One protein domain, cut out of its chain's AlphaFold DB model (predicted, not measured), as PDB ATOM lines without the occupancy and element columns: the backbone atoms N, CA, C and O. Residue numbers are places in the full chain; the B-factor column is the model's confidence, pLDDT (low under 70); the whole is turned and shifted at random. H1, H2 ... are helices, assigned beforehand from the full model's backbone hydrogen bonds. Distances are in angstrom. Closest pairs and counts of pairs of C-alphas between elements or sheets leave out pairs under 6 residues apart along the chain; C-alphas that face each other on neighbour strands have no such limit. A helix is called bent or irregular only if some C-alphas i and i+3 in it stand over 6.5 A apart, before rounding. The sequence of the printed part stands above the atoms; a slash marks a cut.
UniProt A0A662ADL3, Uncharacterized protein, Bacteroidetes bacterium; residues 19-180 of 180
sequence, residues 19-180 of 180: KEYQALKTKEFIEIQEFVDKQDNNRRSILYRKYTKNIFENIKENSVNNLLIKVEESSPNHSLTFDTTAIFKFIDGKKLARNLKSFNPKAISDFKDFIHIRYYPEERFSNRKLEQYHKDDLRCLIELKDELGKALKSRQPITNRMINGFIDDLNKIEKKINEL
ATOM      1  N   LYS A  19     -15.284 -25.564  78.058       52.06
ATOM      2  CA  LYS A  19     -14.976 -26.744  77.225       52.06
ATOM      3  C   LYS A  19     -15.362 -26.552  75.761       52.06
ATOM      4  O   LYS A  19     -14.627 -26.989  74.882       52.06
ATOM      5  N   GLU A  20     -16.457 -25.840  75.497       53.22
ATOM      6  CA  GLU A  20     -16.881 -25.501  74.133       53.22
ATOM      7  C   GLU A  20     -15.832 -24.620  73.431       53.22
ATOM      8  O   GLU A  20     -15.448 -24.897  72.302       53.22
ATOM      9  N   TYR A  21     -15.253 -23.639  74.135       53.09
ATOM     10  CA  TYR A  21     -14.217 -22.749  73.586       53.09
ATOM     11  C   TYR A  21     -12.844 -23.412  73.427       53.09
ATOM     12  O   TYR A  21     -12.026 -22.935  72.639       53.09
ATOM     13  N   GLN A  22     -12.563 -24.492  74.165       56.38
ATOM     14  CA  GLN A  22     -11.357 -25.298  73.954       56.38
ATOM     15  C   GLN A  22     -11.494 -26.192  72.719       56.38
ATOM     16  O   GLN A  22     -10.530 -26.314  71.967       56.38
ATOM     17  N   ALA A  23     -12.689 -26.741  72.460       61.38
ATOM     18  CA  ALA A  23     -12.964 -27.544  71.269       61.38
ATOM     19  C   ALA A  23     -12.758 -26.743  69.971       61.38
ATOM     20  O   ALA A  23     -12.128 -27.254  69.050       61.38
ATOM     21  N   LEU A  24     -13.166 -25.465  69.934       63.97
ATOM     22  CA  LEU A  24     -12.975 -24.569  68.776       63.97
ATOM     23  C   LEU A  24     -11.501 -24.317  68.405       63.97
ATOM     24  O   LEU A  24     -11.209 -23.882  67.296       63.97
ATOM     25  N   LYS A  25     -10.570 -24.548  69.340       74.00
ATOM     26  CA  LYS A  25      -9.124 -24.340  69.150       74.00
ATOM     27  C   LYS A  25      -8.368 -25.636  68.868       74.00
ATOM     28  O   LYS A  25      -7.149 -25.602  68.712       74.00
ATOM     29  N   THR A  26      -9.062 -26.774  68.859       85.44
ATOM     30  CA  THR A  26      -8.448 -28.053  68.496       85.44
ATOM     31  C   THR A  26      -8.113 -28.064  67.012       85.44
ATOM     32  O   THR A  26      -8.804 -27.443  66.200       85.44
ATOM     33  N   LYS A  27      -7.044 -28.778  66.659       87.56
ATOM     34  CA  LYS A  27      -6.620 -28.920  65.266       87.56
ATOM     35  C   LYS A  27      -7.727 -29.573  64.436       87.56
ATOM     36  O   LYS A  27      -8.024 -29.118  63.340       87.56
ATOM     37  N   GLU A  28      -8.385 -30.575  65.007       85.56
ATOM     38  CA  GLU A  28      -9.477 -31.320  64.394       85.56
ATOM     39  C   GLU A  28     -10.678 -30.418  64.083       85.56
ATOM     40  O   GLU A  28     -11.242 -30.498  62.994       85.56
ATOM     41  N   PHE A  29     -11.064 -29.530  65.005       87.00
ATOM     42  CA  PHE A  29     -12.170 -28.605  64.760       87.00
ATOM     43  C   PHE A  29     -11.834 -27.583  63.670       87.00
ATOM     44  O   PHE A  29     -12.671 -27.335  62.805       87.00
ATOM     45  N   ILE A  30     -10.617 -27.025  63.680       88.69
ATOM     46  CA  ILE A  30     -10.157 -26.088  62.643       88.69
ATOM     47  C   ILE A  30     -10.177 -26.768  61.270       88.69
ATOM     48  O   ILE A  30     -10.729 -26.209  60.329       88.69
ATOM     49  N   GLU A  31      -9.667 -27.997  61.158       90.81
ATOM     50  CA  GLU A  31      -9.679 -28.760  59.901       90.81
ATOM     51  C   GLU A  31     -11.107 -29.045  59.403       90.81
ATOM     52  O   GLU A  31     -11.395 -28.913  58.209       90.81
ATOM     53  N   ILE A  32     -12.027 -29.398  60.307       89.00
ATOM     54  CA  ILE A  32     -13.444 -29.589  59.965       89.00
ATOM     55  C   ILE A  32     -14.063 -28.269  59.503       89.00
ATOM     56  O   ILE A  32     -14.774 -28.254  58.497       89.00
ATOM     57  N   GLN A  33     -13.793 -27.166  60.201       87.31
ATOM     58  CA  GLN A  33     -14.314 -25.852  59.847       87.31
ATOM     59  C   GLN A  33     -13.797 -25.403  58.478       87.31
ATOM     60  O   GLN A  33     -14.599 -25.051  57.618       87.31
ATOM     61  N   GLU A  34     -12.493 -25.513  58.221       91.88
ATOM     62  CA  GLU A  34     -11.894 -25.207  56.919       91.88
ATOM     63  C   GLU A  34     -12.499 -26.058  55.797       91.88
ATOM     64  O   GLU A  34     -12.783 -25.553  54.706       91.88
ATOM     65  N   PHE A  35     -12.733 -27.350  56.049       93.62
ATOM     66  CA  PHE A  35     -13.389 -28.227  55.084       93.62
ATOM     67  C   PHE A  35     -14.830 -27.785  54.804       93.62
ATOM     68  O   PHE A  35     -15.215 -27.673  53.637       93.62
ATOM     69  N   VAL A  36     -15.622 -27.520  55.846       90.69
ATOM     70  CA  VAL A  36     -17.017 -27.074  55.717       90.69
ATOM     71  C   VAL A  36     -17.088 -25.732  54.989       90.69
ATOM     72  O   VAL A  36     -17.838 -25.612  54.019       90.69
ATOM     73  N   ASP A  37     -16.256 -24.765  55.373       88.81
ATOM     74  CA  ASP A  37     -16.175 -23.446  54.744       88.81
ATOM     75  C   ASP A  37     -15.784 -23.566  53.269       88.81
ATOM     76  O   ASP A  37     -16.368 -22.912  52.400       88.81
ATOM     77  N   LYS A  38     -14.840 -24.454  52.938       92.25
ATOM     78  CA  LYS A  38     -14.458 -24.735  51.551       92.25
ATOM     79  C   LYS A  38     -15.618 -25.320  50.745       92.25
ATOM     80  O   LYS A  38     -15.831 -24.898  49.604       92.25
ATOM     81  N   GLN A  39     -16.364 -26.274  51.303       90.50
ATOM     82  CA  GLN A  39     -17.520 -26.868  50.624       90.50
ATOM     83  C   GLN A  39     -18.640 -25.846  50.420       90.50
ATOM     84  O   GLN A  39     -19.193 -25.757  49.319       90.50
ATOM     85  N   ASP A  40     -18.945 -25.036  51.434       86.00
ATOM     86  CA  ASP A  40     -19.990 -24.023  51.325       86.00
ATOM     87  C   ASP A  40     -19.594 -22.913  50.341       86.00
ATOM     88  O   ASP A  40     -20.387 -22.559  49.469       86.00
ATOM     89  N   ASN A  41     -18.344 -22.443  50.370       85.19
ATOM     90  CA  ASN A  41     -17.829 -21.477  49.396       85.19
ATOM     91  C   ASN A  41     -17.898 -22.007  47.959       85.19
ATOM     92  O   ASN A  41     -18.323 -21.289  47.049       85.19
ATOM     93  N   ASN A  42     -17.538 -23.275  47.742       87.62
ATOM     94  CA  ASN A  42     -17.647 -23.906  46.429       87.62
ATOM     95  C   ASN A  42     -19.110 -23.966  45.961       87.62
ATOM     96  O   ASN A  42     -19.439 -23.534  44.853       87.62
ATOM     97  N   ARG A  43     -20.021 -24.413  46.834       87.19
ATOM     98  CA  ARG A  43     -21.463 -24.455  46.554       87.19
ATOM     99  C   ARG A  43     -22.010 -23.068  46.205       87.19
ATOM    100  O   ARG A  43     -22.691 -22.917  45.189       87.19
ATOM    101  N   ARG A  44     -21.681 -22.050  47.004       83.25
ATOM    102  CA  ARG A  44     -22.077 -20.652  46.775       83.25
ATOM    103  C   ARG A  44     -21.556 -20.135  45.437       83.25
ATOM    104  O   ARG A  44     -22.319 -19.516  44.700       83.25
ATOM    105  N   SER A  45     -20.300 -20.428  45.098       84.62
ATOM    106  CA  SER A  45     -19.689 -20.037  43.823       84.62
ATOM    107  C   SER A  45     -20.412 -20.659  42.624       84.62
ATOM    108  O   SER A  45     -20.732 -19.958  41.662       84.62
ATOM    109  N   ILE A  46     -20.750 -21.950  42.697       88.50
ATOM    110  CA  ILE A  46     -21.492 -22.657  41.643       88.50
ATOM    111  C   ILE A  46     -22.884 -22.045  41.444       88.50
ATOM    112  O   ILE A  46     -23.280 -21.772  40.306       88.50
ATOM    113  N   LEU A  47     -23.619 -21.801  42.535       87.12
ATOM    114  CA  LEU A  47     -24.949 -21.186  42.481       87.12
ATOM    115  C   LEU A  47     -24.887 -19.777  41.885       87.12
ATOM    116  O   LEU A  47     -25.645 -19.469  40.963       87.12
ATOM    117  N   TYR A  48     -23.944 -18.958  42.349       85.75
ATOM    118  CA  TYR A  48     -23.744 -17.600  41.851       85.75
ATOM    119  C   TYR A  48     -23.381 -17.580  40.362       85.75
ATOM    120  O   TYR A  48     -23.963 -16.827  39.581       85.75
ATOM    121  N   ARG A  49     -22.476 -18.465  39.931       89.19
ATOM    122  CA  ARG A  49     -22.114 -18.634  38.519       89.19
ATOM    123  C   ARG A  49     -23.318 -19.016  37.663       89.19
ATOM    124  O   ARG A  49     -23.489 -18.473  36.576       89.19
ATOM    125  N   LYS A  50     -24.148 -19.959  38.117       90.19
ATOM    126  CA  LYS A  50     -25.348 -20.383  37.377       90.19
ATOM    127  C   LYS A  50     -26.361 -19.242  37.266       90.19
ATOM    128  O   LYS A  50     -26.918 -19.026  36.193       90.19
ATOM    129  N   TYR A  51     -26.564 -18.510  38.356       88.00
ATOM    130  CA  TYR A  51     -27.473 -17.371  38.429       88.00
ATOM    131  C   TYR A  51     -27.053 -16.224  37.495       88.00
ATOM    132  O   TYR A  51     -27.827 -15.831  36.623       88.00
ATOM    133  N   THR A  52     -25.808 -15.752  37.602       88.62
ATOM    134  CA  THR A  52     -25.264 -14.668  36.759       88.62
ATOM    135  C   THR A  52     -25.305 -15.035  35.276       88.62
ATOM    136  O   THR A  52     -25.812 -14.268  34.458       88.62
ATOM    137  N   LYS A  53     -24.889 -16.255  34.914       92.19
ATOM    138  CA  LYS A  53     -25.010 -16.743  33.532       92.19
ATOM    139  C   LYS A  53     -26.452 -16.731  33.029       92.19
ATOM    140  O   LYS A  53     -26.689 -16.316  31.900       92.19
ATOM    141  N   ASN A  54     -27.410 -17.161  33.850       89.88
ATOM    142  CA  ASN A  54     -28.815 -17.196  33.452       89.88
ATOM    143  C   ASN A  54     -29.374 -15.797  33.146       89.88
ATOM    144  O   ASN A  54     -30.127 -15.644  32.189       89.88
ATOM    145  N   ILE A  55     -28.989 -14.784  33.928       89.88
ATOM    146  CA  ILE A  55     -29.442 -13.403  33.719       89.88
ATOM    147  C   ILE A  55     -28.827 -12.804  32.455       89.88
ATOM    148  O   ILE A  55     -29.552 -12.282  31.610       89.88
ATOM    149  N   PHE A  56     -27.503 -12.869  32.324       92.81
ATOM    150  CA  PHE A  56     -26.795 -12.061  31.332       92.81
ATOM    151  C   PHE A  56     -26.565 -12.780  30.005       92.81
ATOM    152  O   PHE A  56     -26.712 -12.174  28.948       92.81
ATOM    153  N   GLU A  57     -26.258 -14.080  30.003       91.19
ATOM    154  CA  GLU A  57     -26.019 -14.783  28.735       91.19
ATOM    155  C   GLU A  57     -27.308 -15.065  27.953       91.19
ATOM    156  O   GLU A  57     -27.254 -15.259  26.739       91.19
ATOM    157  N   ASN A  58     -28.455 -15.096  28.636       88.38
ATOM    158  CA  ASN A  58     -29.772 -15.332  28.040       88.38
ATOM    159  C   ASN A  58     -30.671 -14.089  28.130       88.38
ATOM    160  O   ASN A  58     -31.901 -14.201  28.106       88.38
ATOM    161  N   ILE A  59     -30.060 -12.910  28.272       90.94
ATOM    162  CA  ILE A  59     -30.786 -11.652  28.381       90.94
ATOM    163  C   ILE A  59     -31.671 -11.428  27.151       90.94
ATOM    164  O   ILE A  59     -31.258 -11.657  26.014       90.94
ATOM    165  N   LYS A  60     -32.903 -10.975  27.392       89.56
ATOM    166  CA  LYS A  60     -33.862 -10.589  26.351       89.56
ATOM    167  C   LYS A  60     -34.043  -9.080  26.342       89.56
ATOM    168  O   LYS A  60     -34.003  -8.453  27.397       89.56
ATOM    169  N   GLU A  61     -34.332  -8.525  25.172       89.06
ATOM    170  CA  GLU A  61     -34.511  -7.083  24.964       89.06
ATOM    171  C   GLU A  61     -35.533  -6.461  25.932       89.06
ATOM    172  O   GLU A  61     -35.259  -5.460  26.585       89.06
ATOM    173  N   ASN A  62     -36.682  -7.116  26.117       87.81
ATOM    174  CA  ASN A  62     -37.753  -6.662  27.009       87.81
ATOM    175  C   ASN A  62     -37.435  -6.774  28.509       87.81
ATOM    176  O   ASN A  62     -38.249  -6.380  29.338       87.81
ATOM    177  N   SER A  63     -36.301  -7.377  28.861       87.44
ATOM    178  CA  SER A  63     -35.911  -7.642  30.243       87.44
ATOM    179  C   SER A  63     -34.779  -6.749  30.741       87.44
ATOM    180  O   SER A  63     -34.457  -6.813  31.926       87.44
ATOM    181  N   VAL A  64     -34.193  -5.943  29.847       90.38
ATOM    182  CA  VAL A  64     -33.030  -5.099  30.138       90.38
ATOM    183  C   VAL A  64     -33.372  -4.000  31.145       90.38
ATOM    184  O   VAL A  64     -32.641  -3.802  32.110       90.38
ATOM    185  N   ASN A  65     -34.520  -3.343  30.970       88.06
ATOM    186  CA  ASN A  65     -34.993  -2.263  31.841       88.06
ATOM    187  C   ASN A  65     -35.132  -2.665  33.323       88.06
ATOM    188  O   ASN A  65     -34.989  -1.827  34.205       88.06
ATOM    189  N   ASN A  66     -35.365  -3.950  33.599       87.00
ATOM    190  CA  ASN A  66     -35.546  -4.488  34.947       87.00
ATOM    191  C   ASN A  66     -34.303  -5.241  35.457       87.00
ATOM    192  O   ASN A  66     -34.399  -5.987  36.432       87.00
ATOM    193  N   LEU A  67     -33.145  -5.105  34.798       89.38
ATOM    194  CA  LEU A  67     -31.917  -5.796  35.204       89.38
ATOM    195  C   LEU A  67     -31.481  -5.436  36.619       89.38
ATOM    196  O   LEU A  67     -31.134  -6.337  37.373       89.38
ATOM    197  N   LEU A  68     -31.508  -4.147  36.968       86.12
ATOM    198  CA  LEU A  68     -31.055  -3.681  38.279       86.12
ATOM    199  C   LEU A  68     -31.836  -4.381  39.398       86.12
ATOM    200  O   LEU A  68     -31.247  -5.072  40.221       86.12
ATOM    201  N   ILE A  69     -33.167  -4.319  39.311       84.69
ATOM    202  CA  ILE A  69     -34.088  -4.963  40.255       84.69
ATOM    203  C   ILE A  69     -33.829  -6.473  40.322       84.69
ATOM    204  O   ILE A  69     -33.664  -7.033  41.400       84.69
ATOM    205  N   LYS A  70     -33.713  -7.152  39.172       84.25
ATOM    206  CA  LYS A  70     -33.462  -8.603  39.136       84.25
ATOM    207  C   LYS A  70     -32.170  -9.005  39.831       84.25
ATOM    208  O   LYS A  70     -32.117 -10.072  40.439       84.25
ATOM    209  N   VAL A  71     -31.128  -8.199  39.680       82.69
ATOM    210  CA  VAL A  71     -29.808  -8.492  40.231       82.69
ATOM    211  C   VAL A  71     -29.745  -8.166  41.727       82.69
ATOM    212  O   VAL A  71     -29.087  -8.891  42.473       82.69
ATOM    213  N   GLU A  72     -30.462  -7.139  42.179       78.44
ATOM    214  CA  GLU A  72     -30.579  -6.779  43.596       78.44
ATOM    215  C   GLU A  72     -31.478  -7.754  44.376       78.44
ATOM    216  O   GLU A  72     -31.089  -8.228  45.443       78.44
ATOM    217  N   GLU A  73     -32.647  -8.111  43.840       72.69
ATOM    218  CA  GLU A  73     -33.651  -8.917  44.552       72.69
ATOM    219  C   GLU A  73     -33.363 -10.424  44.528       72.69
ATOM    220  O   GLU A  73     -33.749 -11.144  45.446       72.69
ATOM    221  N   SER A  74     -32.716 -10.937  43.475       62.16
ATOM    222  CA  SER A  74     -32.670 -12.388  43.216       62.16
ATOM    223  C   SER A  74     -31.343 -13.063  43.575       62.16
ATOM    224  O   SER A  74     -31.091 -14.180  43.117       62.16
ATOM    225  N   SER A  75     -30.477 -12.427  44.373       65.50
ATOM    226  CA  SER A  75     -29.216 -13.049  44.790       65.50
ATOM    227  C   SER A  75     -29.492 -14.267  45.687       65.50
ATOM    228  O   SER A  75     -29.996 -14.105  46.801       65.50
ATOM    229  N   PRO A  76     -29.137 -15.500  45.265       62.47
ATOM    230  CA  PRO A  76     -29.511 -16.732  45.968       62.47
ATOM    231  C   PRO A  76     -28.862 -16.887  47.352       62.47
ATOM    232  O   PRO A  76     -29.205 -17.812  48.082       62.47
ATOM    233  N   ASN A  77     -27.914 -16.014  47.705       59.91
ATOM    234  CA  ASN A  77     -27.142 -16.121  48.937       59.91
ATOM    235  C   ASN A  77     -27.450 -15.038  49.977       59.91
ATOM    236  O   ASN A  77     -26.827 -15.105  51.028       59.91
ATOM    237  N   HIS A  78     -28.338 -14.064  49.718       59.66
ATOM    238  CA  HIS A  78     -28.666 -12.887  50.567       59.66
ATOM    239  C   HIS A  78     -27.476 -12.042  51.098       59.66
ATOM    240  O   HIS A  78     -27.672 -10.915  51.535       59.66
ATOM    241  N   SER A  79     -26.243 -12.545  51.029       56.34
ATOM    242  CA  SER A  79     -24.994 -11.953  51.502       56.34
ATOM    243  C   SER A  79     -24.184 -11.321  50.372       56.34
ATOM    244  O   SER A  79     -23.211 -10.625  50.627       56.34
ATOM    245  N   LEU A  80     -24.532 -11.628  49.121       62.41
ATOM    246  CA  LEU A  80     -23.862 -11.143  47.918       62.41
ATOM    247  C   LEU A  80     -24.753 -10.070  47.299       62.41
ATOM    248  O   LEU A  80     -25.764 -10.409  46.680       62.41
ATOM    249  N   THR A  81     -24.405  -8.801  47.498       70.75
ATOM    250  CA  THR A  81     -25.151  -7.673  46.928       70.75
ATOM    251  C   THR A  81     -24.568  -7.265  45.577       70.75
ATOM    252  O   THR A  81     -23.386  -7.492  45.292       70.75
ATOM    253  N   PHE A  82     -25.402  -6.642  44.741       79.12
ATOM    254  CA  PHE A  82     -24.987  -6.021  43.480       79.12
ATOM    255  C   PHE A  82     -23.739  -5.137  43.663       79.12
ATOM    256  O   PHE A  82     -22.798  -5.205  42.873       79.12
ATOM    257  N   ASP A  83     -23.712  -4.399  44.773       77.44
ATOM    258  CA  ASP A  83     -22.711  -3.395  45.135       77.44
ATOM    259  C   ASP A  83     -21.387  -3.933  45.691       77.44
ATOM    260  O   ASP A  83     -20.499  -3.138  45.982       77.44
ATOM    261  N   THR A  84     -21.256  -5.235  45.953       81.12
ATOM    262  CA  THR A  84     -20.079  -5.786  46.667       81.12
ATOM    263  C   THR A  84     -19.493  -7.027  46.002       81.12
ATOM    264  O   THR A  84     -18.664  -7.728  46.581       81.12
ATOM    265  N   THR A  85     -19.939  -7.351  44.788       86.31
ATOM    266  CA  THR A  85     -19.590  -8.615  44.131       86.31
ATOM    267  C   THR A  85     -19.292  -8.430  42.663       86.31
ATOM    268  O   THR A  85     -19.897  -7.579  42.026       86.31
ATOM    269  N   ALA A  86     -18.386  -9.244  42.119       89.88
ATOM    270  CA  ALA A  86     -18.024  -9.269  40.704       89.88
ATOM    271  C   ALA A  86     -19.046 -10.069  39.877       89.88
ATOM    272  O   ALA A  86     -19.011 -11.303  39.838       89.88
ATOM    273  N   ILE A  87     -19.973  -9.367  39.230       90.50
ATOM    274  CA  ILE A  87     -21.131  -9.962  38.546       90.50
ATOM    275  C   ILE A  87     -20.752 -10.585  37.206       90.50
ATOM    276  O   ILE A  87     -21.346 -11.583  36.791       90.50
ATOM    277  N   PHE A  88     -19.740 -10.035  36.544       94.25
ATOM    278  CA  PHE A  88     -19.295 -10.442  35.218       94.25
ATOM    279  C   PHE A  88     -18.135 -11.432  35.216       94.25
ATOM    280  O   PHE A  88     -17.849 -12.020  34.172       94.25
ATOM    281  N   LYS A  89     -17.555 -11.738  36.379       92.88
ATOM    282  CA  LYS A  89     -16.479 -12.729  36.559       92.88
ATOM    283  C   LYS A  89     -16.647 -14.028  35.756       92.88
ATOM    284  O   LYS A  89     -15.693 -14.548  35.166       92.88
ATOM    285  N   PHE A  90     -17.857 -14.585  35.723       91.50
ATOM    286  CA  PHE A  90     -18.129 -15.883  35.086       91.50
ATOM    287  C   PHE A  90     -18.921 -15.804  33.779       91.50
ATOM    288  O   PHE A  90     -19.262 -16.853  33.217       91.50
ATOM    289  N   ILE A  91     -19.224 -14.596  33.316       94.81
ATOM    290  CA  ILE A  91     -20.043 -14.356  32.132       94.81
ATOM    291  C   ILE A  91     -19.153 -14.409  30.885       94.81
ATOM    292  O   ILE A  91     -17.981 -14.025  30.922       94.81
ATOM    293  N   ASP A  92     -19.708 -14.941  29.797       95.62
ATOM    294  CA  ASP A  92     -19.120 -14.861  28.458       95.62
ATOM    295  C   ASP A  92     -19.477 -13.506  27.826       95.62
ATOM    296  O   ASP A  92     -20.625 -13.276  27.417       95.62
ATOM    297  N   GLY A  93     -18.492 -12.605  27.750       95.50
ATOM    298  CA  GLY A  93     -18.694 -11.254  27.225       95.50
ATOM    299  C   GLY A  93     -19.034 -11.243  25.734       95.50
ATOM    300  O   GLY A  93     -19.824 -10.412  25.282       95.50
ATOM    301  N   LYS A  94     -18.533 -12.219  24.967       95.31
ATOM    302  CA  LYS A  94     -18.807 -12.334  23.525       95.31
ATOM    303  C   LYS A  94     -20.257 -12.728  23.285       95.31
ATOM    304  O   LYS A  94     -20.925 -12.152  22.424       95.31
ATOM    305  N   LYS A  95     -20.770 -13.700  24.040       95.12
ATOM    306  CA  LYS A  95     -22.175 -14.118  23.940       95.12
ATOM    307  C   LYS A  95     -23.116 -12.971  24.315       95.12
ATOM    308  O   LYS A  95     -24.065 -12.705  23.577       95.12
ATOM    309  N   LEU A  96     -22.812 -12.252  25.395       95.12
ATOM    310  CA  LEU A  96     -23.561 -11.064  25.804       95.12
ATOM    311  C   LEU A  96     -23.568  -9.985  24.705       95.12
ATOM    312  O   LEU A  96     -24.634  -9.492  24.339       95.12
ATOM    313  N   ALA A  97     -22.413  -9.674  24.115       94.50
ATOM    314  CA  ALA A  97     -22.306  -8.693  23.035       94.50
ATOM    315  C   ALA A  97     -23.143  -9.066  21.806       94.50
ATOM    316  O   ALA A  97     -23.805  -8.206  21.224       94.50
ATOM    317  N   ARG A  98     -23.151 -10.344  21.411       92.25
ATOM    318  CA  ARG A  98     -23.967 -10.823  20.281       92.25
ATOM    319  C   ARG A  98     -25.456 -10.610  20.520       92.25
ATOM    320  O   ARG A  98     -26.146 -10.178  19.597       92.25
ATOM    321  N   ASN A  99     -25.927 -10.850  21.742       92.00
ATOM    322  CA  ASN A  99     -27.309 -10.560  22.115       92.00
ATOM    323  C   ASN A  99     -27.584  -9.052  22.015       92.00
ATOM    324  O   ASN A  99     -28.518  -8.653  21.323       92.00
ATOM    325  N   LEU A 100     -26.725  -8.207  22.597       92.19
ATOM    326  CA  LEU A 100     -26.894  -6.747  22.575       92.19
ATOM    327  C   LEU A 100     -26.893  -6.161  21.156       92.19
ATOM    328  O   LEU A 100     -27.670  -5.253  20.875       92.19
ATOM    329  N   LYS A 101     -26.096  -6.701  20.223       90.06
ATOM    330  CA  LYS A 101     -26.124  -6.274  18.807       90.06
ATOM    331  C   LYS A 101     -27.460  -6.525  18.112       90.06
ATOM    332  O   LYS A 101     -27.742  -5.890  17.097       90.06
ATOM    333  N   SER A 102     -28.239  -7.490  18.596       89.31
ATOM    334  CA  SER A 102     -29.565  -7.788  18.050       89.31
ATOM    335  C   SER A 102     -30.660  -6.880  18.610       89.31
ATOM    336  O   SER A 102     -31.755  -6.864  18.055       89.31
ATOM    337  N   PHE A 103     -30.364  -6.125  19.671       91.69
ATOM    338  CA  PHE A 103     -31.357  -5.338  20.384       91.69
ATOM    339  C   PHE A 103     -31.649  -4.002  19.710       91.69
ATOM    340  O   PHE A 103     -30.839  -3.435  18.968       91.69
ATOM    341  N   ASN A 104     -32.825  -3.466  20.023       91.81
ATOM    342  CA  ASN A 104     -33.165  -2.097  19.679       91.81
ATOM    343  C   ASN A 104     -32.263  -1.069  20.421       91.81
ATOM    344  O   ASN A 104     -31.699  -1.366  21.480       91.81
ATOM    345  N   PRO A 105     -32.142   0.171  19.908       91.19
ATOM    346  CA  PRO A 105     -31.315   1.210  20.528       91.19
ATOM    347  C   PRO A 105     -31.675   1.545  21.982       91.19
ATOM    348  O   PRO A 105     -30.787   1.885  22.761       91.19
ATOM    349  N   LYS A 106     -32.956   1.445  22.358       92.62
ATOM    350  CA  LYS A 106     -33.421   1.724  23.721       92.62
ATOM    351  C   LYS A 106     -32.891   0.686  24.706       92.62
ATOM    352  O   LYS A 106     -32.313   1.062  25.711       92.62
ATOM    353  N   ALA A 107     -33.001  -0.598  24.388       93.81
ATOM    354  CA  ALA A 107     -32.475  -1.667  25.224       93.81
ATOM    355  C   ALA A 107     -30.942  -1.603  25.339       93.81
ATOM    356  O   ALA A 107     -30.396  -1.899  26.394       93.81
ATOM    357  N   ILE A 108     -30.231  -1.167  24.294       93.62
ATOM    358  CA  ILE A 108     -28.786  -0.899  24.398       93.62
ATOM    359  C   ILE A 108     -28.520   0.259  25.373       93.62
ATOM    360  O   ILE A 108     -27.604   0.159  26.186       93.62
ATOM    361  N   SER A 109     -29.329   1.324  25.323       93.50
ATOM    362  CA  SER A 109     -29.252   2.439  26.276       93.50
ATOM    363  C   SER A 109     -29.500   1.977  27.710       93.50
ATOM    364  O   SER A 109     -28.669   2.229  28.570       93.50
ATOM    365  N   ASP A 110     -30.580   1.230  27.948       94.62
ATOM    366  CA  ASP A 110     -30.937   0.726  29.276       94.62
ATOM    367  C   ASP A 110     -29.818  -0.175  29.841       94.62
ATOM    368  O   ASP A 110     -29.489  -0.120  31.027       94.62
ATOM    369  N   PHE A 111     -29.179  -0.989  28.988       95.38
ATOM    370  CA  PHE A 111     -28.036  -1.810  29.396       95.38
ATOM    371  C   PHE A 111     -26.801  -0.962  29.716       95.38
ATOM    372  O   PHE A 111     -26.093  -1.233  30.687       95.38
ATOM    373  N   LYS A 112     -26.534   0.066  28.908       94.69
ATOM    374  CA  LYS A 112     -25.452   1.018  29.160       94.69
ATOM    375  C   LYS A 112     -25.664   1.738  30.493       94.69
ATOM    376  O   LYS A 112     -24.714   1.828  31.263       94.69
ATOM    377  N   ASP A 113     -26.885   2.165  30.799       93.00
ATOM    378  CA  ASP A 113     -27.216   2.801  32.076       93.00
ATOM    379  C   ASP A 113     -26.983   1.838  33.245       93.00
ATOM    380  O   ASP A 113     -26.356   2.207  34.236       93.00
ATOM    381  N   PHE A 114     -27.383   0.569  33.108       93.62
ATOM    382  CA  PHE A 114     -27.077  -0.472  34.094       93.62
ATOM    383  C   PHE A 114     -25.566  -0.617  34.351       93.62
ATOM    384  O   PHE A 114     -25.131  -0.684  35.503       93.62
ATOM    385  N   ILE A 115     -24.751  -0.637  33.291       94.81
ATOM    386  CA  ILE A 115     -23.286  -0.676  33.401       94.81
ATOM    387  C   ILE A 115     -22.762   0.601  34.068       94.81
ATOM    388  O   ILE A 115     -21.909   0.522  34.949       94.81
ATOM    389  N   HIS A 116     -23.296   1.768  33.714       93.19
ATOM    390  CA  HIS A 116     -22.876   3.045  34.286       93.19
ATOM    391  C   HIS A 116     -23.093   3.094  35.798       93.19
ATOM    392  O   HIS A 116     -22.167   3.386  36.548       93.19
ATOM    393  N   ILE A 117     -24.288   2.707  36.248       90.94
ATOM    394  CA  ILE A 117     -24.664   2.635  37.667       90.94
ATOM    395  C   ILE A 117     -23.660   1.802  38.462       90.94
ATOM    396  O   ILE A 117     -23.322   2.144  39.593       90.94
ATOM    397  N   ARG A 118     -23.186   0.709  37.864       91.50
ATOM    398  CA  ARG A 118     -22.242  -0.205  38.495       91.50
ATOM    399  C   ARG A 118     -20.836   0.375  38.601       91.50
ATOM    400  O   ARG A 118     -20.205   0.219  39.640       91.50
ATOM    401  N   TYR A 119     -20.329   0.996  37.533       94.31
ATOM    402  CA  TYR A 119     -18.914   1.386  37.453       94.31
ATOM    403  C   TYR A 119     -18.629   2.868  37.729       94.31
ATOM    404  O   TYR A 119     -17.463   3.269  37.830       94.31
ATOM    405  N   TYR A 120     -19.679   3.662  37.922       92.94
ATOM    406  CA  TYR A 120     -19.634   5.040  38.410       92.94
ATOM    407  C   TYR A 120     -20.474   5.188  39.688       92.94
ATOM    408  O   TYR A 120     -21.398   6.002  39.740       92.94
ATOM    409  N   PRO A 121     -20.201   4.388  40.740       89.19
ATOM    410  CA  PRO A 121     -20.990   4.443  41.966       89.19
ATOM    411  C   PRO A 121     -20.906   5.815  42.651       89.19
ATOM    412  O   PRO A 121     -21.849   6.204  43.342       89.19
ATOM    413  N   GLU A 122     -19.825   6.566  42.420       88.12
ATOM    414  CA  GLU A 122     -19.619   7.911  42.957       88.12
ATOM    415  C   GLU A 122     -20.646   8.940  42.462       88.12
ATOM    416  O   GLU A 122     -20.933   9.909  43.160       88.12
ATOM    417  N   GLU A 123     -21.246   8.725  41.289       87.75
ATOM    418  CA  GLU A 123     -22.268   9.627  40.745       87.75
ATOM    419  C   GLU A 123     -23.606   9.504  41.473       87.75
ATOM    420  O   GLU A 123     -24.436  10.412  41.428       87.75
ATOM    421  N   ARG A 124     -23.826   8.373  42.149       79.75
ATOM    422  CA  ARG A 124     -25.029   8.115  42.947       79.75
ATOM    423  C   ARG A 124     -24.783   8.267  44.439       79.75
ATOM    424  O   ARG A 124     -25.678   8.699  45.160       79.75
ATOM    425  N   PHE A 125     -23.592   7.903  44.903       80.69
ATOM    426  CA  PHE A 125     -23.249   7.868  46.316       80.69
ATOM    427  C   PHE A 125     -21.872   8.485  46.539       80.69
ATOM    428  O   PHE A 125     -20.858   7.931  46.127       80.69
ATOM    429  N   SER A 126     -21.823   9.596  47.272       77.50
ATOM    430  CA  SER A 126     -20.589  10.355  47.527       77.50
ATOM    431  C   SER A 126     -19.488   9.563  48.243       77.50
ATOM    432  O   SER A 126     -18.319   9.929  48.172       77.50
ATOM    433  N   ASN A 127     -19.845   8.486  48.943       82.62
ATOM    434  CA  ASN A 127     -18.933   7.650  49.722       82.62
ATOM    435  C   ASN A 127     -18.581   6.316  49.049       82.62
ATOM    436  O   ASN A 127     -17.902   5.497  49.671       82.62
ATOM    437  N   ARG A 128     -19.043   6.065  47.819       82.81
ATOM    438  CA  ARG A 128     -18.746   4.822  47.105       82.81
ATOM    439  C   ARG A 128     -17.745   5.057  45.989       82.81
ATOM    440  O   ARG A 128     -17.741   6.085  45.324       82.81
ATOM    441  N   LYS A 129     -16.900   4.055  45.791       88.88
ATOM    442  CA  LYS A 129     -15.901   3.999  44.731       88.88
ATOM    443  C   LYS A 129     -15.799   2.570  44.232       88.88
ATOM    444  O   LYS A 129     -16.300   1.644  44.865       88.88
ATOM    445  N   LEU A 130     -15.132   2.401  43.100       91.75
ATOM    446  CA  LEU A 130     -14.759   1.072  42.656       91.75
ATOM    447  C   LEU A 130     -13.830   0.405  43.681       91.75
ATOM    448  O   LEU A 130     -12.950   1.034  44.267       91.75
ATOM    449  N   GLU A 131     -14.043  -0.888  43.867       91.81
ATOM    450  CA  GLU A 131     -13.270  -1.751  44.760       91.81
ATOM    451  C   GLU A 131     -12.562  -2.877  43.999       91.81
ATOM    452  O   GLU A 131     -12.921  -3.193  42.863       91.81
ATOM    453  N   GLN A 132     -11.604  -3.537  44.658       92.62
ATOM    454  CA  GLN A 132     -10.727  -4.551  44.065       92.62
ATOM    455  C   GLN A 132     -11.473  -5.692  43.357       92.62
ATOM    456  O   GLN A 132     -10.989  -6.202  42.347       92.62
ATOM    457  N   TYR A 133     -12.657  -6.085  43.838       90.56
ATOM    458  CA  TYR A 133     -13.427  -7.162  43.214       90.56
ATOM    459  C   TYR A 133     -13.881  -6.813  41.784       90.56
ATOM    460  O   TYR A 133     -14.094  -7.721  40.988       90.56
ATOM    461  N   HIS A 134     -13.988  -5.533  41.406       94.00
ATOM    462  CA  HIS A 134     -14.351  -5.145  40.035       94.00
ATOM    463  C   HIS A 134     -13.297  -5.566  39.007       94.00
ATOM    464  O   HIS A 134     -13.626  -5.719  37.831       94.00
ATOM    465  N   LYS A 135     -12.048  -5.815  39.425       95.62
ATOM    466  CA  LYS A 135     -11.011  -6.345  38.527       95.62
ATOM    467  C   LYS A 135     -11.389  -7.707  37.953       95.62
ATOM    468  O   LYS A 135     -11.047  -7.997  36.810       95.62
ATOM    469  N   ASP A 136     -12.154  -8.509  38.692       94.88
ATOM    470  CA  ASP A 136     -12.628  -9.808  38.210       94.88
ATOM    471  C   ASP A 136     -13.629  -9.677  37.044       94.88
ATOM    472  O   ASP A 136     -13.801 -10.627  36.278       94.88
ATOM    473  N   ASP A 137     -14.261  -8.510  36.867       95.56
ATOM    474  CA  ASP A 137     -15.200  -8.248  35.770       95.56
ATOM    475  C   ASP A 137     -14.488  -7.875  34.451       95.56
ATOM    476  O   ASP A 137     -15.074  -8.032  33.375       95.56
ATOM    477  N   LEU A 138     -13.214  -7.450  34.502       96.19
ATOM    478  CA  LEU A 138     -12.461  -6.920  33.351       96.19
ATOM    479  C   LEU A 138     -12.474  -7.844  32.138       96.19
ATOM    480  O   LEU A 138     -12.718  -7.380  31.026       96.19
ATOM    481  N   ARG A 139     -12.253  -9.151  32.338       96.75
ATOM    482  CA  ARG A 139     -12.222 -10.115  31.226       96.75
ATOM    483  C   ARG A 139     -13.502 -10.029  30.398       96.75
ATOM    484  O   ARG A 139     -13.443  -9.952  29.176       96.75
ATOM    485  N   CYS A 140     -14.653 -10.031  31.066       96.94
ATOM    486  CA  CYS A 140     -15.945  -9.975  30.394       96.94
ATOM    487  C   CYS A 140     -16.175  -8.613  29.729       96.94
ATOM    488  O   CYS A 140     -16.721  -8.573  28.630       96.94
ATOM    489  N   LEU A 141     -15.773  -7.508  30.365       97.25
ATOM    490  CA  LEU A 141     -15.930  -6.161  29.801       97.25
ATOM    491  C   LEU A 141     -15.091  -5.968  28.531       97.25
ATOM    492  O   LEU A 141     -15.591  -5.419  27.550       97.25
ATOM    493  N   ILE A 142     -13.856  -6.471  28.525       96.81
ATOM    494  CA  ILE A 142     -12.966  -6.446  27.357       96.81
ATOM    495  C   ILE A 142     -13.560  -7.295  26.230       96.81
ATOM    496  O   ILE A 142     -13.721  -6.813  25.112       96.81
ATOM    497  N   GLU A 143     -13.976  -8.530  26.524       97.12
ATOM    498  CA  GLU A 143     -14.620  -9.403  25.534       97.12
ATOM    499  C   GLU A 143     -15.901  -8.794  24.948       97.12
ATOM    500  O   GLU A 143     -16.145  -8.903  23.743       97.12
ATOM    501  N   LEU A 144     -16.716  -8.155  25.795       96.50
ATOM    502  CA  LEU A 144     -17.930  -7.449  25.399       96.50
ATOM    503  C   LEU A 144     -17.595  -6.309  24.435       96.50
ATOM    504  O   LEU A 144     -18.184  -6.225  23.358       96.50
ATOM    505  N   LYS A 145     -16.633  -5.462  24.805       95.75
ATOM    506  CA  LYS A 145     -16.160  -4.334  24.002       95.75
ATOM    507  C   LYS A 145     -15.649  -4.791  22.635       95.75
ATOM    508  O   LYS A 145     -16.100  -4.281  21.608       95.75
ATOM    509  N   ASP A 146     -14.750  -5.769  22.619       95.56
ATOM    510  CA  ASP A 146     -14.118  -6.264  21.396       95.56
ATOM    511  C   ASP A 146     -15.150  -6.885  20.454       95.56
ATOM    512  O   ASP A 146     -15.148  -6.630  19.248       95.56
ATOM    513  N   GLU A 147     -16.074  -7.688  20.989       95.44
ATOM    514  CA  GLU A 147     -17.126  -8.295  20.183       95.44
ATOM    515  C   GLU A 147     -18.117  -7.236  19.683       95.44
ATOM    516  O   GLU A 147     -18.524  -7.324  18.523       95.44
ATOM    517  N   LEU A 148     -18.464  -6.213  20.478       93.38
ATOM    518  CA  LEU A 148     -19.283  -5.073  20.042       93.38
ATOM    519  C   LEU A 148     -18.628  -4.305  18.885       93.38
ATOM    520  O   LEU A 148     -19.318  -4.006  17.909       93.38
ATOM    521  N   GLY A 149     -17.312  -4.086  18.941       88.69
ATOM    522  CA  GLY A 149     -16.536  -3.374  17.917       88.69
ATOM    523  C   GLY A 149     -16.399  -4.104  16.576       88.69
ATOM    524  O   GLY A 149     -16.055  -3.489  15.568       88.69
ATOM    525  N   LYS A 150     -16.700  -5.408  16.513       90.81
ATOM    526  CA  LYS A 150     -16.709  -6.152  15.239       90.81
ATOM    527  C   LYS A 150     -17.776  -5.623  14.279       90.81
ATOM    528  O   LYS A 150     -18.861  -5.250  14.722       90.81
ATOM    529  N   ALA A 151     -17.475  -5.703  12.978       73.94
ATOM    530  CA  ALA A 151     -18.263  -5.201  11.845       73.94
ATOM    531  C   ALA A 151     -19.763  -5.026  12.144       73.94
ATOM    532  O   ALA A 151     -20.520  -5.992  12.278       73.94
ATOM    533  N   LEU A 152     -20.172  -3.763  12.264       78.88
ATOM    534  CA  LEU A 152     -21.554  -3.369  12.490       78.88
ATOM    535  C   LEU A 152     -22.325  -3.335  11.166       78.88
ATOM    536  O   LEU A 152     -21.763  -3.090  10.097       78.88
ATOM    537  N   LYS A 153     -23.638  -3.573  11.222       75.56
ATOM    538  CA  LYS A 153     -24.483  -3.559  10.022       75.56
ATOM    539  C   LYS A 153     -24.606  -2.126   9.507       75.56
ATOM    540  O   LYS A 153     -25.169  -1.272  10.188       75.56
ATOM    541  N   SER A 154     -24.152  -1.864   8.282       71.88
ATOM    542  CA  SER A 154     -24.205  -0.526   7.666       71.88
ATOM    543  C   SER A 154     -25.617   0.076   7.620       71.88
ATOM    544  O   SER A 154     -25.777   1.290   7.699       71.88
ATOM    545  N   ARG A 155     -26.654  -0.770   7.567       76.44
ATOM    546  CA  ARG A 155     -28.070  -0.372   7.497       76.44
ATOM    547  C   ARG A 155     -28.697   0.048   8.839       76.44
ATOM    548  O   ARG A 155     -29.898   0.285   8.879       76.44
ATOM    549  N   GLN A 156     -27.934   0.124   9.933       84.50
ATOM    550  CA  GLN A 156     -28.453   0.473  11.268       84.50
ATOM    551  C   GLN A 156     -27.666   1.632  11.915       84.50
ATOM    552  O   GLN A 156     -27.048   1.452  12.963       84.50
ATOM    553  N   PRO A 157     -27.674   2.846  11.329       85.88
ATOM    554  CA  PRO A 157     -26.806   3.948  11.764       85.88
ATOM    555  C   PRO A 157     -27.046   4.393  13.216       85.88
ATOM    556  O   PRO A 157     -26.091   4.687  13.930       85.88
ATOM    557  N   ILE A 158     -28.303   4.400  13.675       86.81
ATOM    558  CA  ILE A 158     -28.659   4.785  15.052       86.81
ATOM    559  C   ILE A 158     -28.107   3.764  16.051       86.81
ATOM    560  O   ILE A 158     -27.414   4.135  16.996       86.81
ATOM    561  N   THR A 159     -28.364   2.475  15.813       86.44
ATOM    562  CA  THR A 159     -27.837   1.380  16.637       86.44
ATOM    563  C   THR A 159     -26.312   1.406  16.668       86.44
ATOM    564  O   THR A 159     -25.722   1.294  17.737       86.44
ATOM    565  N   ASN A 160     -25.667   1.637  15.523       89.25
ATOM    566  CA  ASN A 160     -24.210   1.700  15.440       89.25
ATOM    567  C   ASN A 160     -23.642   2.863  16.256       89.25
ATOM    568  O   ASN A 160     -22.657   2.686  16.965       89.25
ATOM    569  N   ARG A 161     -24.284   4.038  16.210       90.62
ATOM    570  CA  ARG A 161     -23.898   5.181  17.044       90.62
ATOM    571  C   ARG A 161     -24.023   4.863  18.536       90.62
ATOM    572  O   ARG A 161     -23.121   5.211  19.291       90.62
ATOM    573  N   MET A 162     -25.097   4.187  18.948       91.44
ATOM    574  CA  MET A 162     -25.287   3.766  20.343       91.44
ATOM    575  C   MET A 162     -24.230   2.750  20.783       91.44
ATOM    576  O   MET A 162     -23.656   2.902  21.857       91.44
ATOM    577  N   ILE A 163     -23.929   1.753  19.944       93.06
ATOM    578  CA  ILE A 163     -22.885   0.759  20.221       93.06
ATOM    579  C   ILE A 163     -21.512   1.426  20.330       93.06
ATOM    580  O   ILE A 163     -20.787   1.138  21.274       93.06
ATOM    581  N   ASN A 164     -21.170   2.343  19.422       92.56
ATOM    582  CA  ASN A 164     -19.901   3.069  19.485       92.56
ATOM    583  C   ASN A 164     -19.792   3.896  20.772       92.56
ATOM    584  O   ASN A 164     -18.794   3.796  21.475       92.56
ATOM    585  N   GLY A 165     -20.849   4.630  21.134       93.06
ATOM    586  CA  GLY A 165     -20.873   5.362  22.400       93.06
ATOM    587  C   GLY A 165     -20.757   4.444  23.621       93.06
ATOM    588  O   GLY A 165     -20.138   4.815  24.609       93.06
ATOM    589  N   PHE A 166     -21.310   3.230  23.555       95.50
ATOM    590  CA  PHE A 166     -21.152   2.244  24.621       95.50
ATOM    591  C   PHE A 166     -19.727   1.667  24.682       95.50
ATOM    592  O   PHE A 166     -19.185   1.504  25.771       95.50
ATOM    593  N   ILE A 167     -19.081   1.422  23.537       95.75
ATOM    594  CA  ILE A 167     -17.666   1.019  23.458       95.75
ATOM    595  C   ILE A 167     -16.761   2.081  24.096       95.75
ATOM    596  O   ILE A 167     -15.845   1.733  24.844       95.75
ATOM    597  N   ASP A 168     -17.025   3.363  23.844       95.69
ATOM    598  CA  ASP A 168     -16.269   4.464  24.447       95.69
ATOM    599  C   ASP A 168     -16.374   4.457  25.975       95.69
ATOM    600  O   ASP A 168     -15.375   4.657  26.668       95.69
ATOM    601  N   ASP A 169     -17.557   4.171  26.518       95.62
ATOM    602  CA  ASP A 169     -17.740   4.072  27.966       95.62
ATOM    603  C   ASP A 169     -17.080   2.823  28.548       95.62
ATOM    604  O   ASP A 169     -16.425   2.913  29.585       95.62
ATOM    605  N   LEU A 170     -17.140   1.681  27.856       96.88
ATOM    606  CA  LEU A 170     -16.409   0.477  28.261       96.88
ATOM    607  C   LEU A 170     -14.893   0.719  28.307       96.88
ATOM    608  O   LEU A 170     -14.240   0.260  29.241       96.88
ATOM    609  N   ASN A 171     -14.334   1.491  27.368       96.81
ATOM    610  CA  ASN A 171     -12.922   1.888  27.402       96.81
ATOM    611  C   ASN A 171     -12.582   2.752  28.628       96.81
ATOM    612  O   ASN A 171     -11.511   2.593  29.214       96.81
ATOM    613  N   LYS A 172     -13.462   3.681  29.023       96.50
ATOM    614  CA  LYS A 172     -13.255   4.499  30.232       96.50
ATOM    615  C   LYS A 172     -13.328   3.644  31.495       96.50
ATOM    616  O   LYS A 172     -12.477   3.786  32.367       96.50
ATOM    617  N   ILE A 173     -14.309   2.743  31.568       96.56
ATOM    618  CA  ILE A 173     -14.491   1.816  32.691       96.56
ATOM    619  C   ILE A 173     -13.271   0.903  32.835       96.56
ATOM    620  O   ILE A 173     -12.750   0.752  33.936       96.56
ATOM    621  N   GLU A 174     -12.779   0.334  31.735       96.44
ATOM    622  CA  GLU A 174     -11.583  -0.511  31.732       96.44
ATOM    623  C   GLU A 174     -10.365   0.227  32.301       96.44
ATOM    624  O   GLU A 174      -9.693  -0.297  33.189       96.44
ATOM    625  N   LYS A 175     -10.106   1.461  31.844       96.44
ATOM    626  CA  LYS A 175      -9.024   2.299  32.388       96.44
ATOM    627  C   LYS A 175      -9.200   2.533  33.887       96.44
ATOM    628  O   LYS A 175      -8.282   2.262  34.651       96.44
ATOM    629  N   LYS A 176     -10.403   2.936  34.302       95.12
ATOM    630  CA  LYS A 176     -10.730   3.230  35.702       95.12
ATOM    631  C   LYS A 176     -10.531   2.016  36.619       95.12
ATOM    632  O   LYS A 176     -10.037   2.171  37.727       95.12
ATOM    633  N   ILE A 177     -10.890   0.807  36.176       95.25
ATOM    634  CA  ILE A 177     -10.683  -0.426  36.959       95.25
ATOM    635  C   ILE A 177      -9.193  -0.809  37.021       95.25
ATOM    636  O   ILE A 177      -8.732  -1.305  38.049       95.25
ATOM    637  N   ASN A 178      -8.438  -0.592  35.941       94.12
ATOM    638  CA  ASN A 178      -6.997  -0.864  35.911       94.12
ATOM    639  C   ASN A 178      -6.186   0.074  36.825       94.12
ATOM    640  O   ASN A 178      -5.088  -0.297  37.234       94.12
ATOM    641  N   GLU A 179      -6.725   1.248  37.161       93.94
ATOM    642  CA  GLU A 179      -6.125   2.235  38.072       93.94
ATOM    643  C   GLU A 179      -6.389   1.962  39.570       93.94
ATOM    644  O   GLU A 179      -5.859   2.687  40.413       93.94
ATOM    645  N   LEU A 180      -7.189   0.939  39.913       89.19
ATOM    646  CA  LEU A 180      -7.454   0.520  41.304       89.19
ATOM    647  C   LEU A 180      -6.244  -0.134  41.971       89.19
ATOM    648  O   LEU A 180      -6.084   0.060  43.193       89.19
TER     649      LEU A 180
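AT A GLANCE: This is residues 19 to 180 of the 180 residues of an uncharacterized protein of Bacteroidetes bacterium (UniProt A0A662ADL3). A long helix, H2, reaches out like an arm from a head of helices, with residues 25 to 32 and 34 to 43 sticking out free and the little helix H1 at the far end. In the head, H3, H5, H7 and H6 stand side by side in a curved row, and H4 packs on H6. The printed part has 162 residues, with seven named helices, H1 to H7 in chain order, and no named strand; the class is all helix. The whole is loose, with a radius of gyration of the C-alphas of 19.4 A, and spans 75 by 32 by 25 A, the arm making much of the length.

HOW THE PARTS SIT: Start with H2, residues 27 to 56, and go to its last residue: the C-alphas of Phe 56 and Leu 96 are 6.5 A apart, the closest of H2 and H4, residues 93 to 102, which are close but not clearly touching. H2 and H3, residues 61 to 73, are near each other, with 9 pairs of C-alphas within 10 A. H4 touches H6, residues 132 to 149, at a steep tilt of 46 degrees; look at Gly 93 and Leu 144, their closest C-alphas, 4.3 A apart. H6 and H7, residues 157 to 178, form a helical hairpin, at a shallow tilt of 29 degrees, opposite ways, with the C-alphas of Lys 145 and Ile 167 closest at 5.6 A. H7 touches H5, residues 105 to 119, at a shallow tilt of 9 degrees, the same way; the C-alphas of Pro 105 and Thr 159 are closest, 5.2 A apart. H5 touches H3 at a shallow tilt of 23 degrees, the same way, with the C-alphas of Asn 65 and Asp 110 closest at 5.7 A. H1, residues 19 to 23, touches no helix. Every O i to N i+4 pair is within hydrogen-bond range in H1, H2, H5 and H7, against 5 of 6 in H4, 9 of 14 in H6 and 4 of 9 in H3, where 6 of 10 O i to N i+3 pairs are within range.

IN THESE COORDINATES: Find C-alpha 27 at (-6.620, -28.920, 65.266); from there H2 runs 42.9 A to C-alpha 56 at (-26.795, -12.061, 31.332). H7 runs 31.6 A to C-alpha 178 at (-6.997, -0.864, 35.911). H6 is 26.8 A long, H5 21.0 A and H3 19.7 A; H4 and H1 are shorter. H6 has a kink of 36 degrees near residue 140. H3 and H6 are irregular: C-alphas 65 and 68 are 7.7 A apart, and C-alphas 136 and 139 are 7.0 A apart.

THE WHOLE: The C-alphas of Lys 19 and Arg 155 are the two farthest apart, at 75.7 A. The printed part has no cut and ends at Leu 180, the chain's last residue. The links H3 to H4 and H5 to H6 are long. Look for low pLDDT, under 70, at residues 19 to 24 and 74 to 80; the mean of the printed part is 87.3.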